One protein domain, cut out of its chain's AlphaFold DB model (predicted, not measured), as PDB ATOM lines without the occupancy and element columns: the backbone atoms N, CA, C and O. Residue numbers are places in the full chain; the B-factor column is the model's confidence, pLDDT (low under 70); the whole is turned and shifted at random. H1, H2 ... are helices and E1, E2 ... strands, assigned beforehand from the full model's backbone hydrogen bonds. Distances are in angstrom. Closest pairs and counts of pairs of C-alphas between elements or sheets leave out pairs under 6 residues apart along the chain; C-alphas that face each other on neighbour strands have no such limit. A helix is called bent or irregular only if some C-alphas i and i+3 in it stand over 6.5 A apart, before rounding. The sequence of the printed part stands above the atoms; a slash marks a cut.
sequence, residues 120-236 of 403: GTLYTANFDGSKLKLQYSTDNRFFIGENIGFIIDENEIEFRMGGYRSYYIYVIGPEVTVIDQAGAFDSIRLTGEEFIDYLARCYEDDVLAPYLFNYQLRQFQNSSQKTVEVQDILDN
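AT A GLANCE: This is residues 120 to 236 of the 403 residues of an uncharacterized protein of Acholeplasmataceae bacterium (UniProt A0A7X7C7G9). A strongly twisted sheet curls round into a small, imperfectly closed barrel, with E3 and E7 at the incomplete seam; E1 and E6 are long, sharply bent strands in its wall. Three helices gather to one side, outside this curl: the hairpin of H1 and H2, and the short H3. The printed part has 117 residues, with seven named strands and three named helices in the order E1 E2 E3 E4 E5 E6 H1 H2 E7 H3, a mixed class. The branched sheet is antiparallel but for the parallel pair E2 and E7. The whole is compact, with a radius of gyration of the C-alphas of 13.5 A and spans of 37 by 31 by 26 A.

HOW THE PARTS SIT: Start at E1, residues 120 to 135, which bends by 150 degrees at residue 128. On one side of it look for E5, residues 166 to 172, beside residues 120 to 126, with N 123 and O 169 2.8 A apart, and for E4, residues 156 to 161, beside residues 130 to 135, with N 159 and O 132 2.8 A apart. On the other side is E6, residues 177 to 191, with N 122 and O 188 2.8 A apart; it bends by 157 degrees at residue 180. E3, residues 148 to 152, forms a hairpin with E4, and N 151 and O 158 are 2.8 A apart. E2, residues 142 to 145, is antiparallel to E5, with N 170 and O 144 2.8 A apart, and parallel to E7, residues 227 to 229, with N 228 and O 143 3.0 A apart. The closest C-alphas of E3 and E7, those of Ile 148 and Glu 229, are 6.8 A apart. Next find H1, residues 192 to 202, which stands up from the sheet over E1 and E6 at a height of 10.3 A. H2, residues 208 to 222, only grazes the sheet; with residues 209 to 214 alone it touches H1, closest at the C-alphas of Ile 196 and Pro 210, 5.6 A, opposite ways at 38 degrees, only just a steep tilt. H3, residues 230 to 235, is over E7 on the same face as H1, and touches H2 at the C-alphas of Leu 212 and Ile 233, 6.8 A. In H1, H2 and H3 every O i to N i+4 pair is within hydrogen-bond range.

IN THESE COORDINATES: Find C-alpha 120 at (92.184, 119.275, 106.584), where E1 begins; its ends are 15.3 A apart. E5 spans 20.0 A, E6 19.4 A and H2 22.0 A. H3 ends at C-alpha 235, (83.075, 120.404, 128.575).

THE WHOLE: The two C-alphas farthest apart, of Glu 154 and Asp 206, are 37.4 A apart. The printed part has no cut and no long link. The mean pLDDT of the printed part is 81.6; look for values under 70 at residues 127 to 130, 137 to 140, 162 to 165, 181 to 184 and 205 to 206.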
ATOM      1  N   GLY A 120      91.106 119.404 105.629       90.94
ATOM      2  CA  GLY A 120      92.184 119.275 106.584       90.94
ATOM      3  C   GLY A 120      92.855 117.917 106.514       90.94
ATOM      4  O   GLY A 120      92.490 117.037 105.730       90.94
ATOM      5  N   THR A 121      93.871 117.761 107.345       92.00
ATOM      6  CA  THR A 121      94.575 116.497 107.530       92.00
ATOM      7  C   THR A 121      94.431 116.081 108.985       92.00
ATOM      8  O   THR A 121      94.787 116.839 109.889       92.00
ATOM      9  N   LEU A 122      93.890 114.885 109.206       92.00
ATOM     10  CA  LEU A 122      93.857 114.234 110.505       92.00
ATOM     11  C   LEU A 122      95.162 113.467 110.690       92.00
ATOM     12  O   LEU A 122      95.462 112.562 109.915       92.00
ATOM     13  N   TYR A 123      95.915 113.825 111.719       88.06
ATOM     14  CA  TYR A 123      97.097 113.113 112.177       88.06
ATOM     15  C   TYR A 123      96.707 112.277 113.387       88.06
ATOM     16  O   TYR A 123      96.160 112.822 114.343       88.06
ATOM     17  N   THR A 124      96.995 110.979 113.367       87.25
ATOM     18  CA  THR A 124      96.763 110.071 114.495       87.25
ATOM     19  C   THR A 124      98.083 109.478 114.969       87.25
ATOM     20  O   THR A 124      98.982 109.188 114.177       87.25
ATOM     21  N   ALA A 125      98.216 109.311 116.283       80.31
ATOM     22  CA  ALA A 125      99.427 108.792 116.904       80.31
ATOM     23  C   ALA A 125      99.097 107.785 118.002       80.31
ATOM     24  O   ALA A 125      98.242 108.031 118.855       80.31
ATOM     25  N   ASN A 126      99.852 106.687 118.030       73.81
ATOM     26  CA  ASN A 126      99.917 105.773 119.166       73.81
ATOM     27  C   ASN A 126     101.278 105.975 119.833       73.81
ATOM     28  O   ASN A 126     102.309 105.613 119.262       73.81
ATOM     29  N   PHE A 127     101.294 106.626 120.994       66.25
ATOM     30  CA  PHE A 127     102.502 107.250 121.529       66.25
ATOM     31  C   PHE A 127     102.870 106.726 122.927       66.25
ATOM     32  O   PHE A 127     101.998 106.541 123.769       66.25
ATOM     33  N   ASP A 128     104.174 106.529 123.165       62.94
ATOM     34  CA  ASP A 128     104.793 106.283 124.492       62.94
ATOM     35  C   ASP A 128     105.704 107.467 124.915       62.94
ATOM     36  O   ASP A 128     106.437 107.424 125.900       62.94
ATOM     37  N   GLY A 129     105.704 108.550 124.126       63.78
ATOM     38  CA  GLY A 129     106.462 109.781 124.369       63.78
ATOM     39  C   GLY A 129     105.600 110.937 124.896       63.78
ATOM     40  O   GLY A 129     104.398 110.809 125.084       63.78
ATOM     41  N   SER A 130     106.208 112.107 125.114       64.19
ATOM     42  CA  SER A 130     105.516 113.280 125.691       64.19
ATOM     43  C   SER A 130     105.321 114.463 124.730       64.19
ATOM     44  O   SER A 130     104.709 115.457 125.129       64.19
ATOM     45  N   LYS A 131     105.860 114.406 123.497       72.31
ATOM     46  CA  LYS A 131     105.942 115.573 122.595       72.31
ATOM     47  C   LYS A 131     105.851 115.240 121.103       72.31
ATOM     48  O   LYS A 131     106.465 114.277 120.649       72.31
ATOM     49  N   LEU A 132     105.159 116.104 120.361       75.38
ATOM     50  CA  LEU A 132     105.146 116.194 118.895       75.38
ATOM     51  C   LEU A 132     105.378 117.657 118.503       75.38
ATOM     52  O   LEU A 132     104.798 118.546 119.128       75.38
ATOM     53  N   LYS A 133     106.182 117.918 117.468       80.88
ATOM     54  CA  LYS A 133     106.312 119.259 116.882       80.88
ATOM     55  C   LYS A 133     105.966 119.259 115.401       80.88
ATOM     56  O   LYS A 133     106.524 118.480 114.623       80.88
ATOM     57  N   LEU A 134     105.087 120.179 115.021       80.88
ATOM     58  CA  LEU A 134     104.712 120.432 113.635       80.88
ATOM     59  C   LEU A 134     105.197 121.828 113.233       80.88
ATOM     60  O   LEU A 134     105.039 122.788 113.987       80.88
ATOM     61  N   GLN A 135     105.765 121.936 112.038       80.69
ATOM     62  CA  GLN A 135     106.140 123.199 111.413       80.69
ATOM     63  C   GLN A 135     105.112 123.575 110.348       80.69
ATOM     64  O   GLN A 135     104.660 122.727 109.566       80.69
ATOM     65  N   TYR A 136     104.755 124.856 110.294       79.12
ATOM     66  CA  TYR A 136     103.822 125.398 109.315       79.12
ATOM     67  C   TYR A 136     104.303 126.730 108.732       79.12
ATOM     68  O   TYR A 136     105.149 127.409 109.299       79.12
ATOM     69  N   SER A 137     103.784 127.072 107.551       64.06
ATOM     70  CA  SER A 137     104.266 128.195 106.733       64.06
ATOM     71  C   SER A 137     103.320 129.396 106.646       64.06
ATOM     72  O   SER A 137     103.659 130.372 105.982       64.06
ATOM     73  N   THR A 138     102.114 129.322 107.226       62.12
ATOM     74  CA  THR A 138     101.060 130.336 107.040       62.12
ATOM     75  C   THR A 138     100.178 130.533 108.275       62.12
ATOM     76  O   THR A 138      99.867 129.573 108.976       62.12
ATOM     77  N   ASP A 139      99.678 131.761 108.449       64.62
ATOM     78  CA  ASP A 139      98.828 132.205 109.573       64.62
ATOM     79  C   ASP A 139      97.389 131.641 109.566       64.62
ATOM     80  O   ASP A 139      96.620 131.840 110.510       64.62
ATOM     81  N   ASN A 140      96.983 130.933 108.509       64.75
ATOM     82  CA  ASN A 140      95.602 130.472 108.303       64.75
ATOM     83  C   ASN A 140      95.454 128.965 108.527       64.75
ATOM     84  O   ASN A 140      94.994 128.247 107.640       64.75
ATOM     85  N   ARG A 141      95.873 128.485 109.699       77.62
ATOM     86  CA  ARG A 141      95.662 127.096 110.123       77.62
ATOM     87  C   ARG A 141      94.914 127.054 111.441       77.62
ATOM     88  O   ARG A 141      95.156 127.881 112.317       77.62
ATOM     89  N   PHE A 142      94.026 126.078 111.554       85.19
ATOM     90  CA  PHE A 142      93.297 125.793 112.781       85.19
ATOM     91  C   PHE A 142      93.607 124.368 113.209       85.19
ATOM     92  O   PHE A 142      93.607 123.459 112.375       85.19
ATOM     93  N   PHE A 143      93.892 124.194 114.491       86.31
ATOM     94  CA  PHE A 143      94.266 122.917 115.077       86.31
ATOM     95  C   PHE A 143      93.200 122.495 116.081       86.31
ATOM     96  O   PHE A 143      92.892 123.229 117.022       86.31
ATOM     97  N   ILE A 144      92.655 121.302 115.881       88.31
ATOM     98  CA  ILE A 144      91.719 120.652 116.797       88.31
ATOM     99  C   ILE A 144      92.420 119.407 117.320       88.31
ATOM    100  O   ILE A 144      92.848 118.586 116.514       88.31
ATOM    101  N   GLY A 145      92.575 119.269 118.633       87.62
ATOM    102  CA  GLY A 145      93.281 118.129 119.226       87.62
ATOM    103  C   GLY A 145      92.590 117.595 120.471       87.62
ATOM    104  O   GLY A 145      91.899 118.345 121.148       87.62
ATOM    105  N   GLU A 146      92.769 116.315 120.783       86.62
ATOM    106  CA  GLU A 146      92.199 115.688 121.986       86.62
ATOM    107  C   GLU A 146      93.297 115.246 122.958       86.62
ATOM    108  O   GLU A 146      94.221 114.540 122.552       86.62
ATOM    109  N   ASN A 147      93.169 115.600 124.245       79.12
ATOM    110  CA  ASN A 147      94.136 115.305 125.310       79.12
ATOM    111  C   ASN A 147      95.520 115.936 125.058       79.12
ATOM    112  O   ASN A 147      96.564 115.324 125.328       79.12
ATOM    113  N   ILE A 148      95.543 117.146 124.492       80.12
ATOM    114  CA  ILE A 148      96.764 117.798 124.013       80.12
ATOM    115  C   ILE A 148      96.808 119.263 124.444       80.12
ATOM    116  O   ILE A 148      95.933 120.051 124.111       80.12
ATOM    117  N   GLY A 149      97.909 119.653 125.088       81.50
ATOM    118  CA  GLY A 149      98.255 121.059 125.279       81.50
ATOM    119  C   GLY A 149      98.979 121.630 124.060       81.50
ATOM    120  O   GLY A 149      99.915 121.010 123.549       81.50
ATOM    121  N   PHE A 150      98.599 122.834 123.633       82.75
ATOM    122  CA  PHE A 150      99.231 123.541 122.517       82.75
ATOM    123  C   PHE A 150     100.257 124.566 123.014       82.75
ATOM    124  O   PHE A 150      99.986 125.349 123.926       82.75
ATOM    125  N   ILE A 151     101.431 124.599 122.388       84.44
ATOM    126  CA  ILE A 151     102.406 125.687 122.507       84.44
ATOM    127  C   ILE A 151     102.668 126.199 121.103       84.44
ATOM    128  O   ILE A 151     103.235 125.482 120.282       84.44
ATOM    129  N   ILE A 152     102.235 127.427 120.846       81.56
ATOM    130  CA  ILE A 152     102.322 128.066 119.536       81.56
ATOM    131  C   ILE A 152     103.503 129.039 119.550       81.56
ATOM    132  O   ILE A 152     103.596 129.885 120.440       81.56
ATOM    133  N   ASP A 153     104.380 128.903 118.564       82.50
ATOM    134  CA  ASP A 153     105.417 129.866 118.185       82.50
ATOM    135  C   ASP A 153     105.111 130.397 116.768       82.50
ATOM    136  O   ASP A 153     104.160 129.948 116.130       82.50
ATOM    137  N   GLU A 154     105.888 131.348 116.245       81.00
ATOM    138  CA  GLU A 154     105.599 132.019 114.966       81.00
ATOM    139  C   GLU A 154     105.371 131.039 113.799       81.00
ATOM    140  O   GLU A 154     104.474 131.252 112.989       81.00
ATOM    141  N   ASN A 155     106.134 129.941 113.729       82.44
ATOM    142  CA  ASN A 155     106.061 128.955 112.635       82.44
ATOM    143  C   ASN A 155     106.002 127.496 113.116       82.44
ATOM    144  O   ASN A 155     106.137 126.562 112.319       82.44
ATOM    145  N   GLU A 156     105.857 127.284 114.422       83.56
ATOM    146  CA  GLU A 156     105.908 125.962 115.036       83.56
ATOM    147  C   GLU A 156     104.785 125.801 116.047       83.56
ATOM    148  O   GLU A 156     104.410 126.731 116.755       83.56
ATOM    149  N   ILE A 157     104.267 124.583 116.135       82.75
ATOM    150  CA  ILE A 157     103.333 124.196 117.179       82.75
ATOM    151  C   ILE A 157     103.844 122.919 117.842       82.75
ATOM    152  O   ILE A 157     104.019 121.876 117.205       82.75
ATOM    153  N   GLU A 158     104.161 123.037 119.132       85.12
ATOM    154  CA  GLU A 158     104.526 121.923 120.005       85.12
ATOM    155  C   GLU A 158     103.268 121.440 120.724       85.12
ATOM    156  O   GLU A 158     102.587 122.193 121.420       85.12
ATOM    157  N   PHE A 159     102.995 120.151 120.581       79.94
ATOM    158  CA  PHE A 159     101.919 119.452 121.258       79.94
ATOM    159  C   PHE A 159     102.500 118.736 122.470       79.94
ATOM    160  O   PHE A 159     103.426 117.925 122.350       79.94
ATOM    161  N   ARG A 160     101.958 119.038 123.649       80.31
ATOM    162  CA  ARG A 160     102.288 118.351 124.898       80.31
ATOM    163  C   ARG A 160     101.183 117.373 125.235       80.31
ATOM    164  O   ARG A 160     100.055 117.772 125.502       80.31
ATOM    165  N   MET A 161     101.539 116.101 125.231       74.38
ATOM    166  CA  MET A 161     100.612 114.998 125.441       74.38
ATOM    167  C   MET A 161     100.683 114.525 126.893       74.38
ATOM    168  O   MET A 161     101.774 114.358 127.449       74.38
ATOM    169  N   GLY A 162      99.522 114.330 127.521       68.50
ATOM    170  CA  GLY A 162      99.415 113.755 128.861       68.50
ATOM    171  C   GLY A 162      98.998 112.283 128.814       68.50
ATOM    172  O   GLY A 162      97.867 111.986 128.440       68.50
ATOM    173  N   GLY A 163      99.869 111.360 129.238       66.81
ATOM    174  CA  GLY A 163      99.499 109.970 129.560       66.81
ATOM    175  C   GLY A 163      99.600 108.928 128.431       66.81
ATOM    176  O   GLY A 163     100.327 109.105 127.465       66.81
ATOM    177  N   TYR A 164      98.904 107.797 128.623       57.88
ATOM    178  CA  TYR A 164      98.875 106.625 127.731       57.88
ATOM    179  C   TYR A 164      97.544 106.560 126.961       57.88
ATOM    180  O   TYR A 164      96.653 105.793 127.339       57.88
ATOM    181  N   ARG A 165      97.358 107.383 125.923       67.31
ATOM    182  CA  ARG A 165      96.161 107.345 125.058       67.31
ATOM    183  C   ARG A 165      96.532 107.524 123.585       67.31
ATOM    184  O   ARG A 165      97.631 107.973 123.272       67.31
ATOM    185  N   SER A 166      95.636 107.127 122.684       72.50
ATOM    186  CA  SER A 166      95.730 107.512 121.274       72.50
ATOM    187  C   SER A 166      95.434 109.004 121.160       72.50
ATOM    188  O   SER A 166      94.505 109.498 121.796       72.50
ATOM    189  N   TYR A 167      96.230 109.706 120.363       83.19
ATOM    190  CA  TYR A 167      96.083 111.139 120.137       83.19
ATOM    191  C   TYR A 167      95.686 111.386 118.694       83.19
ATOM    192  O   TYR A 167      96.155 110.686 117.790       83.19
ATOM    193  N   TYR A 168      94.878 112.415 118.469       87.56
ATOM    194  CA  TYR A 168      94.668 112.931 117.129       87.56
ATOM    195  C   TYR A 168      94.675 114.450 117.089       87.56
ATOM    196  O   TYR A 168      94.352 115.129 118.064       87.56
ATOM    197  N   ILE A 169      95.076 114.965 115.930       89.44
ATOM    198  CA  ILE A 169      95.105 116.385 115.610       89.44
ATOM    199  C   ILE A 169      94.523 116.550 114.215       89.44
ATOM    200  O   ILE A 169      95.058 116.003 113.253       89.44
ATOM    201  N   TYR A 170      93.460 117.331 114.088       91.19
ATOM    202  CA  TYR A 170      92.946 117.759 112.798       91.19
ATOM    203  C   TYR A 170      93.446 119.161 112.486       91.19
ATOM    204  O   TYR A 170      93.220 120.105 113.247       91.19
ATOM    205  N   VAL A 171      94.164 119.278 111.371       89.75
ATOM    206  CA  VAL A 171      94.731 120.539 110.897       89.75
ATOM    207  C   VAL A 171      93.960 121.000 109.677       89.75
ATOM    208  O   VAL A 171      94.049 120.378 108.620       89.75
ATOM    209  N   ILE A 172      93.240 122.110 109.808       88.56
ATOM    210  CA  ILE A 172      92.525 122.742 108.696       88.56
ATOM    211  C   ILE A 172      93.509 123.588 107.893       88.56
ATOM    212  O   ILE A 172      94.196 124.447 108.455       88.56
ATOM    213  N   GLY A 173      93.553 123.363 106.577       85.38
ATOM    214  CA  GLY A 173      94.428 124.075 105.645       85.38
ATOM    215  C   GLY A 173      95.457 123.182 104.929       85.38
ATOM    216  O   GLY A 173      95.244 121.978 104.745       85.38
ATOM    217  N   PRO A 174      96.568 123.769 104.438       81.75
ATOM    218  CA  PRO A 174      97.643 123.010 103.803       81.75
ATOM    219  C   PRO A 174      98.286 122.012 104.771       81.75
ATOM    220  O   PRO A 174      98.257 122.202 105.985       81.75
ATOM    221  N   GLU A 175      98.929 120.980 104.229       78.81
ATOM    222  CA  GLU A 175      99.646 119.979 105.021       78.81
ATOM    223  C   GLU A 175     100.770 120.620 105.863       78.81
ATOM    224  O   GLU A 175     101.383 121.622 105.466       78.81
ATOM    225  N   VAL A 176     100.995 120.112 107.077       83.12
ATOM    226  CA  VAL A 176     102.110 120.522 107.957       83.12
ATOM    227  C   VAL A 176     103.306 119.599 107.759       83.12
ATOM    228  O   VAL A 176     103.150 118.438 107.392       83.12
ATOM    229  N   THR A 177     104.511 120.097 108.034       84.12
ATOM    230  CA  THR A 177     105.708 119.247 108.088       84.12
ATOM    231  C   THR A 177     105.946 118.798 109.525       84.12
ATOM    232  O   THR A 177     106.054 119.625 110.428       84.12
ATOM    233  N   VAL A 178     106.042 117.489 109.746       81.69
ATOM    234  CA  VAL A 178     106.436 116.929 111.047       81.69
ATOM    235  C   VAL A 178     107.946 117.113 111.212       81.69
ATOM    236  O   VAL A 178     108.711 116.593 110.401       81.69
ATOM    237  N   ILE A 179     108.379 117.866 112.230       82.12
ATOM    238  CA  ILE A 179     109.803 118.207 112.435       82.12
ATOM    239  C   ILE A 179     110.445 117.496 113.630       82.12
ATOM    240  O   ILE A 179     111.663 117.330 113.649       82.12
ATOM    241  N   ASP A 180     109.653 117.041 114.604       72.06
ATOM    242  CA  ASP A 180     110.128 116.231 115.731       72.06
ATOM    243  C   ASP A 180     109.034 115.246 116.163       72.06
ATOM    244  O   ASP A 180     107.903 115.653 116.450       72.06
ATOM    245  N   GLN A 181     109.369 113.952 116.189       66.56
ATOM    246  CA  GLN A 181     108.442 112.872 116.520       66.56
ATOM    247  C   GLN A 181     109.090 111.787 117.385       66.56
ATOM    248  O   GLN A 181     110.142 111.239 117.059       66.56
ATOM    249  N   ALA A 182     108.393 111.404 118.449       61.19
ATOM    250  CA  ALA A 182     108.681 110.228 119.266       61.19
ATOM    251  C   ALA A 182     107.647 109.103 119.029       61.19
ATOM    252  O   ALA A 182     106.971 108.671 119.953       61.19
ATOM    253  N   GLY A 183     107.495 108.629 117.788       66.25
ATOM    254  CA  GLY A 183     106.552 107.550 117.462       66.25
ATOM    255  C   GLY A 183     106.207 107.463 115.975       66.25
ATOM    256  O   GLY A 183     106.733 108.229 115.170       66.25
ATOM    257  N   ALA A 184     105.336 106.513 115.626       64.12
ATOM    258  CA  ALA A 184     104.731 106.423 114.299       64.12
ATOM    259  C   ALA A 184     103.449 107.267 114.245       64.12
ATOM    260  O   ALA A 184     102.671 107.269 115.203       64.12
ATOM    261  N   PHE A 185     103.241 107.949 113.118       76.38
ATOM    262  CA  PHE A 185     102.045 108.731 112.824       76.38
ATOM    263  C   PHE A 185     101.416 108.233 111.537       76.38
ATOM    264  O   PHE A 185     102.118 108.046 110.542       76.38
ATOM    265  N   ASP A 186     100.099 108.102 111.560       86.38
ATOM    266  CA  ASP A 186      99.308 107.999 110.348       86.38
ATOM    267  C   ASP A 186      98.678 109.363 110.068       86.38
ATOM    268  O   ASP A 186      98.396 110.151 110.976       86.38
ATOM    269  N   SER A 187      98.488 109.669 108.789       89.00
ATOM    270  CA  SER A 187      97.756 110.864 108.389       89.00
ATOM    271  C   SER A 187      96.772 110.534 107.284       89.00
ATOM    272  O   SER A 187      97.046 109.704 106.415       89.00
ATOM    273  N   ILE A 188      95.612 111.179 107.332       93.75
ATOM    274  CA  ILE A 188      94.568 111.037 106.328       93.75
ATOM    275  C   ILE A 188      93.957 112.404 106.033       93.75
ATOM    276  O   ILE A 188      93.670 113.191 106.936       93.75
ATOM    277  N   ARG A 189      93.788 112.706 104.744       94.25
ATOM    278  CA  ARG A 189      93.065 113.895 104.288       94.25
ATOM    279  C   ARG A 189      91.578 113.669 104.551       94.25
ATOM    280  O   ARG A 189      91.054 112.648 104.115       94.25
ATOM    281  N   LEU A 190      90.932 114.603 105.240       93.25
ATOM    282  CA  LEU A 190      89.494 114.571 105.499       93.25
ATOM    283  C   LEU A 190      88.879 115.932 105.196       93.25
ATOM    284  O   LEU A 190      89.435 116.983 105.540       93.25
ATOM    285  N   THR A 191      87.694 115.904 104.607       91.31
ATOM    286  CA  THR A 191      86.762 117.030 104.640       91.31
ATOM    287  C   THR A 191      86.316 117.314 106.079       91.31
ATOM    288  O   THR A 191      86.464 116.476 106.973       91.31
ATOM    289  N   GLY A 192      85.760 118.503 106.321       87.75
ATOM    290  CA  GLY A 192      85.163 118.839 107.615       87.75
ATOM    291  C   GLY A 192      84.050 117.862 108.017       87.75
ATOM    292  O   GLY A 192      83.968 117.494 109.184       87.75
ATOM    293  N   GLU A 193      83.259 117.389 107.049       88.69
ATOM    294  CA  GLU A 193      82.209 116.379 107.255       88.69
ATOM    295  C   GLU A 193      82.790 115.048 107.728       88.69
ATOM    296  O   GLU A 193      82.416 114.542 108.783       88.69
ATOM    297  N   GLU A 194      83.779 114.524 107.005       91.75
ATOM    298  CA  GLU A 194      84.434 113.262 107.359       91.75
ATOM    299  C   GLU A 194      85.144 113.336 108.718       91.75
ATOM    300  O   GLU A 194      85.222 112.330 109.430       91.75
ATOM    301  N   PHE A 195      85.666 114.510 109.092       90.44
ATOM    302  CA  PHE A 195      86.252 114.729 110.411       90.44
ATOM    303  C   PHE A 195      85.193 114.773 111.520       90.44
ATOM    304  O   PHE A 195      85.386 114.150 112.563       90.44
ATOM    305  N   ILE A 196      84.063 115.448 111.303       88.62
ATOM    306  CA  ILE A 196      82.942 115.434 112.252       88.62
ATOM    307  C   ILE A 196      82.433 114.000 112.452       88.62
ATOM    308  O   ILE A 196      82.293 113.562 113.593       88.62
ATOM    309  N   ASP A 197      82.247 113.243 111.370       88.12
ATOM    310  CA  ASP A 197      81.857 111.829 111.425       88.12
ATOM    311  C   ASP A 197      82.896 110.970 112.156       88.12
ATOM    312  O   ASP A 197      82.558 110.007 112.849       88.12
ATOM    313  N   TYR A 198      84.185 111.288 111.997       90.31
ATOM    314  CA  TYR A 198      85.256 110.645 112.752       90.31
ATOM    315  C   TYR A 198      85.097 110.889 114.255       90.31
ATOM    316  O   TYR A 198      85.097 109.918 115.011       90.31
ATOM    317  N   LEU A 199      84.891 112.141 114.677       87.69
ATOM    318  CA  LEU A 199      84.695 112.475 116.086       87.69
ATOM    319  C   LEU A 199      83.419 111.845 116.652       87.69
ATOM    320  O   LEU A 199      83.467 111.237 117.716       87.69
ATOM    321  N   ALA A 200      82.301 111.909 115.929       84.75
ATOM    322  CA  ALA A 200      81.034 111.300 116.339       84.75
ATOM    323  C   ALA A 200      81.200 109.808 116.685       84.75
ATOM    324  O   ALA A 200      80.739 109.335 117.724       84.75
ATOM    325  N   ARG A 201      81.963 109.073 115.861       87.62
ATOM    326  CA  ARG A 201      82.308 107.667 116.125       87.62
ATOM    327  C   ARG A 201      83.198 107.482 117.355       87.62
ATOM    328  O   ARG A 201      83.042 106.478 118.040       87.62
ATOM    329  N   CYS A 202      84.122 108.403 117.628       85.69
ATOM    330  CA  CYS A 202      84.971 108.353 118.823       85.69
ATOM    331  C   CYS A 202      84.175 108.545 120.122       85.69
ATOM    332  O   CYS A 202      84.533 107.948 121.133       85.69
ATOM    333  N   TYR A 203      83.100 109.338 120.085       83.69
ATOM    334  CA  TYR A 203      82.270 109.649 121.254       83.69
ATOM    335  C   TYR A 203      81.009 108.781 121.384       83.69
ATOM    336  O   TYR A 203      80.250 108.975 122.332       83.69
ATOM    337  N   GLU A 204      80.805 107.821 120.472       83.94
ATOM    338  CA  GLU A 204      79.610 106.959 120.409       83.94
ATOM    339  C   GLU A 204      78.283 107.756 120.426       83.94
ATOM    340  O   GLU A 204      77.272 107.277 120.940       83.94
ATOM    341  N   ASP A 205      78.280 108.968 119.858       69.88
ATOM    342  CA  ASP A 205      77.139 109.899 119.859       69.88
ATOM    343  C   ASP A 205      76.815 110.339 118.427       69.88
ATOM    344  O   ASP A 205      77.681 110.814 117.688       69.88
ATOM    345  N   ASP A 206      75.558 110.158 118.029       67.38
ATOM    346  CA  ASP A 206      75.041 110.452 116.696       67.38
ATOM    347  C   ASP A 206      74.218 111.746 116.621       67.38
ATOM    348  O   ASP A 206      73.769 112.117 115.535       67.38
ATOM    349  N   VAL A 207      74.030 112.454 117.740       76.12
ATOM    350  CA  VAL A 207      73.155 113.624 117.807       76.12
ATOM    351  C   VAL A 207      73.930 114.892 118.129       76.12
ATOM    352  O   VAL A 207      74.015 115.750 117.263       76.12
ATOM    353  N   LEU A 208      74.483 115.081 119.332       82.62
ATOM    354  CA  LEU A 208      74.889 116.428 119.771       82.62
ATOM    355  C   LEU A 208      76.328 116.801 119.397       82.62
ATOM    356  O   LEU A 208      76.583 117.941 118.991       82.62
ATOM    357  N   ALA A 209      77.262 115.859 119.535       85.31
ATOM    358  CA  ALA A 209      78.681 116.111 119.290       85.31
ATOM    359  C   ALA A 209      78.945 116.669 117.874       85.31
ATOM    360  O   ALA A 209      79.647 117.681 117.764       85.31
ATOM    361  N   PRO A 210      78.328 116.129 116.798       84.75
ATOM    362  CA  PRO A 210      78.498 116.673 115.452       84.75
ATOM    363  C   PRO A 210      78.162 118.161 115.332       84.75
ATOM    364  O   PRO A 210      78.897 118.920 114.692       84.75
ATOM    365  N   TYR A 211      77.082 118.604 115.981       84.94
ATOM    366  CA  TYR A 211      76.659 120.001 115.929       84.94
ATOM    367  C   TYR A 211      77.618 120.926 116.682       84.94
ATOM    368  O   TYR A 211      77.896 122.029 116.209       84.94
ATOM    369  N   LEU A 212      78.162 120.481 117.818       88.25
ATOM    370  CA  LEU A 212      79.163 121.239 118.570       88.25
ATOM    371  C   LEU A 212      80.467 121.399 117.783       88.25
ATOM    372  O   LEU A 212      81.013 122.502 117.708       88.25
ATOM    373  N   PHE A 213      80.936 120.333 117.133       87.44
ATOM    374  CA  PHE A 213      82.129 120.405 116.292       87.44
ATOM    375  C   PHE A 213      81.917 121.319 115.087       87.44
ATOM    376  O   PHE A 213      82.760 122.173 114.813       87.44
ATOM    377  N   ASN A 214      80.766 121.226 114.417       85.19
ATOM    378  CA  ASN A 214      80.430 122.131 113.318       85.19
ATOM    379  C   ASN A 214      80.349 123.599 113.778       85.19
ATOM    380  O   ASN A 214      80.863 124.494 113.103       85.19
ATOM    381  N   TYR A 215      79.751 123.857 114.949       86.75
ATOM    382  CA  TYR A 215      79.724 125.189 115.556       86.75
ATOM    383  C   TYR A 215      81.145 125.727 115.768       86.75
ATOM    384  O   TYR A 215      81.450 126.847 115.351       86.75
ATOM    385  N   GLN A 216      82.041 124.921 116.340       86.62
ATOM    386  CA  GLN A 216      83.421 125.338 116.581       86.62
ATOM    387  C   GLN A 216      84.183 125.627 115.279       86.62
ATOM    388  O   GLN A 216      84.911 126.619 115.195       86.62
ATOM    389  N   LEU A 217      83.986 124.816 114.232       83.88
ATOM    390  CA  LEU A 217      84.577 125.060 112.911       83.88
ATOM    391  C   LEU A 217      84.167 126.424 112.332       83.88
ATOM    392  O   LEU A 217      84.996 127.118 111.741       83.88
ATOM    393  N   ARG A 218      82.916 126.849 112.543       81.38
ATOM    394  CA  ARG A 218      82.430 128.183 112.146       81.38
ATOM    395  C   ARG A 218      83.073 129.301 112.943       81.38
ATOM    396  O   ARG A 218      83.485 130.304 112.363       81.38
ATOM    397  N   GLN A 219      83.178 129.126 114.258       81.62
ATOM    398  CA  GLN A 219      83.827 130.117 115.113       81.62
ATOM    399  C   GLN A 219      85.282 130.334 114.707       81.62
ATOM    400  O   GLN A 219      85.761 131.465 114.705       81.62
ATOM    401  N   PHE A 220      85.979 129.291 114.260       83.12
ATOM    402  CA  PHE A 220      87.330 129.437 113.727       83.12
ATOM    403  C   PHE A 220      87.418 130.314 112.483       83.12
ATOM    404  O   PHE A 220      88.284 131.182 112.424       83.12
ATOM    405  N   GLN A 221      86.506 130.165 111.521       78.12
ATOM    406  CA  GLN A 221      86.511 131.013 110.323       78.12
ATOM    407  C   GLN A 221      86.368 132.505 110.648       78.12
ATOM    408  O   GLN A 221      86.900 133.344 109.920       78.12
ATOM    409  N   ASN A 222      85.684 132.821 111.748       78.75
ATOM    410  CA  ASN A 222      85.366 134.187 112.154       78.75
ATOM    411  C   ASN A 222      86.226 134.708 113.318       78.75
ATOM    412  O   ASN A 222      86.033 135.848 113.740       78.75
ATOM    413  N   SER A 223      87.170 133.918 113.842       80.62
ATOM    414  CA  SER A 223      87.964 134.285 115.021       80.62
ATOM    415  C   SER A 223      89.469 134.284 114.761       80.62
ATOM    416  O   SER A 223      89.993 133.685 113.822       80.62
ATOM    417  N   SER A 224      90.201 134.969 115.640       81.19
ATOM    418  CA  SER A 224      91.664 134.912 115.685       81.19
ATOM    419  C   SER A 224      92.193 133.665 116.401       81.19
ATOM    420  O   SER A 224      93.404 133.456 116.421       81.19
ATOM    421  N   GLN A 225      91.322 132.859 117.019       83.44
ATOM    422  CA  GLN A 225      91.714 131.647 117.732       83.44
ATOM    423  C   GLN A 225      92.198 130.598 116.728       83.44
ATOM    424  O   GLN A 225      91.531 130.324 115.737       83.44
ATOM    425  N   LYS A 226      93.371 130.011 116.976       84.69
ATOM    426  CA  LYS A 226      93.997 129.033 116.066       84.69
ATOM    427  C   LYS A 226      93.949 127.601 116.583       84.69
ATOM    428  O   LYS A 226      94.223 126.678 115.827       84.69
ATOM    429  N   THR A 227      93.607 127.399 117.851       88.56
ATOM    430  CA  THR A 227      93.647 126.087 118.501       88.56
ATOM    431  C   THR A 227      92.438 125.890 119.399       88.56
ATOM    432  O   THR A 227      92.014 126.837 120.064       88.56
ATOM    433  N   VAL A 228      91.925 124.667 119.467       90.25
ATOM    434  CA  VAL A 228      90.925 124.251 120.460       90.25
ATOM    435  C   VAL A 228      91.185 122.804 120.860       90.25
ATOM    436  O   VAL A 228      91.554 121.977 120.019       90.25
ATOM    437  N   GLU A 229      91.006 122.502 122.141       90.31
ATOM    438  CA  GLU A 229      90.953 121.121 122.598       90.31
ATOM    439  C   GLU A 229      89.537 120.574 122.385       90.31
ATOM    440  O   GLU A 229      88.553 121.250 122.670       90.31
ATOM    441  N   VAL A 230      89.404 119.347 121.882       89.50
ATOM    442  CA  VAL A 230      88.094 118.699 121.700       89.50
ATOM    443  C   VAL A 230      87.340 118.646 123.026       89.50
ATOM    444  O   VAL A 230      86.142 118.910 123.057       89.50
ATOM    445  N   GLN A 231      88.054 118.394 124.125       87.44
ATOM    446  CA  GLN A 231      87.470 118.403 125.458       87.44
ATOM    447  C   GLN A 231      86.900 119.775 125.826       87.44
ATOM    448  O   GLN A 231      85.822 119.822 126.397       87.44
ATOM    449  N   ASP A 232      87.540 120.883 125.436       88.62
ATOM    450  CA  ASP A 232      87.002 122.227 125.676       88.62
ATOM    451  C   ASP A 232      85.670 122.433 124.937       88.62
ATOM    452  O   ASP A 232      84.729 122.972 125.513       88.62
ATOM    453  N   ILE A 233      85.547 121.947 123.692       89.19
ATOM    454  CA  ILE A 233      84.296 122.036 122.910       89.19
ATOM    455  C   ILE A 233      83.143 121.328 123.635       89.19
ATOM    456  O   ILE A 233      81.998 121.786 123.587       89.19
ATOM    457  N   LEU A 234      83.441 120.191 124.268       89.12
ATOM    458  CA  LEU A 234      82.452 119.342 124.922       89.12
ATOM    459  C   LEU A 234      82.169 119.782 126.366       89.12
ATOM    460  O   LEU A 234      81.010 119.814 126.772       89.12
ATOM    461  N   ASP A 235      83.189 120.147 127.137       87.56
ATOM    462  CA  ASP A 235      83.075 120.404 128.575       87.56
ATOM    463  C   ASP A 235      82.728 121.845 128.917       87.56
ATOM    464  O   ASP A 235      82.120 122.074 129.975       87.56
ATOM    465  N   ASN A 236      83.103 122.809 128.068       87.56
ATOM    466  CA  ASN A 236      82.852 124.212 128.360       87.56
ATOM    467  C   ASN A 236      81.342 124.471 128.404       87.56
ATOM    468  O   ASN A 236      80.625 124.160 127.444       87.56
TER     469      ASN A 236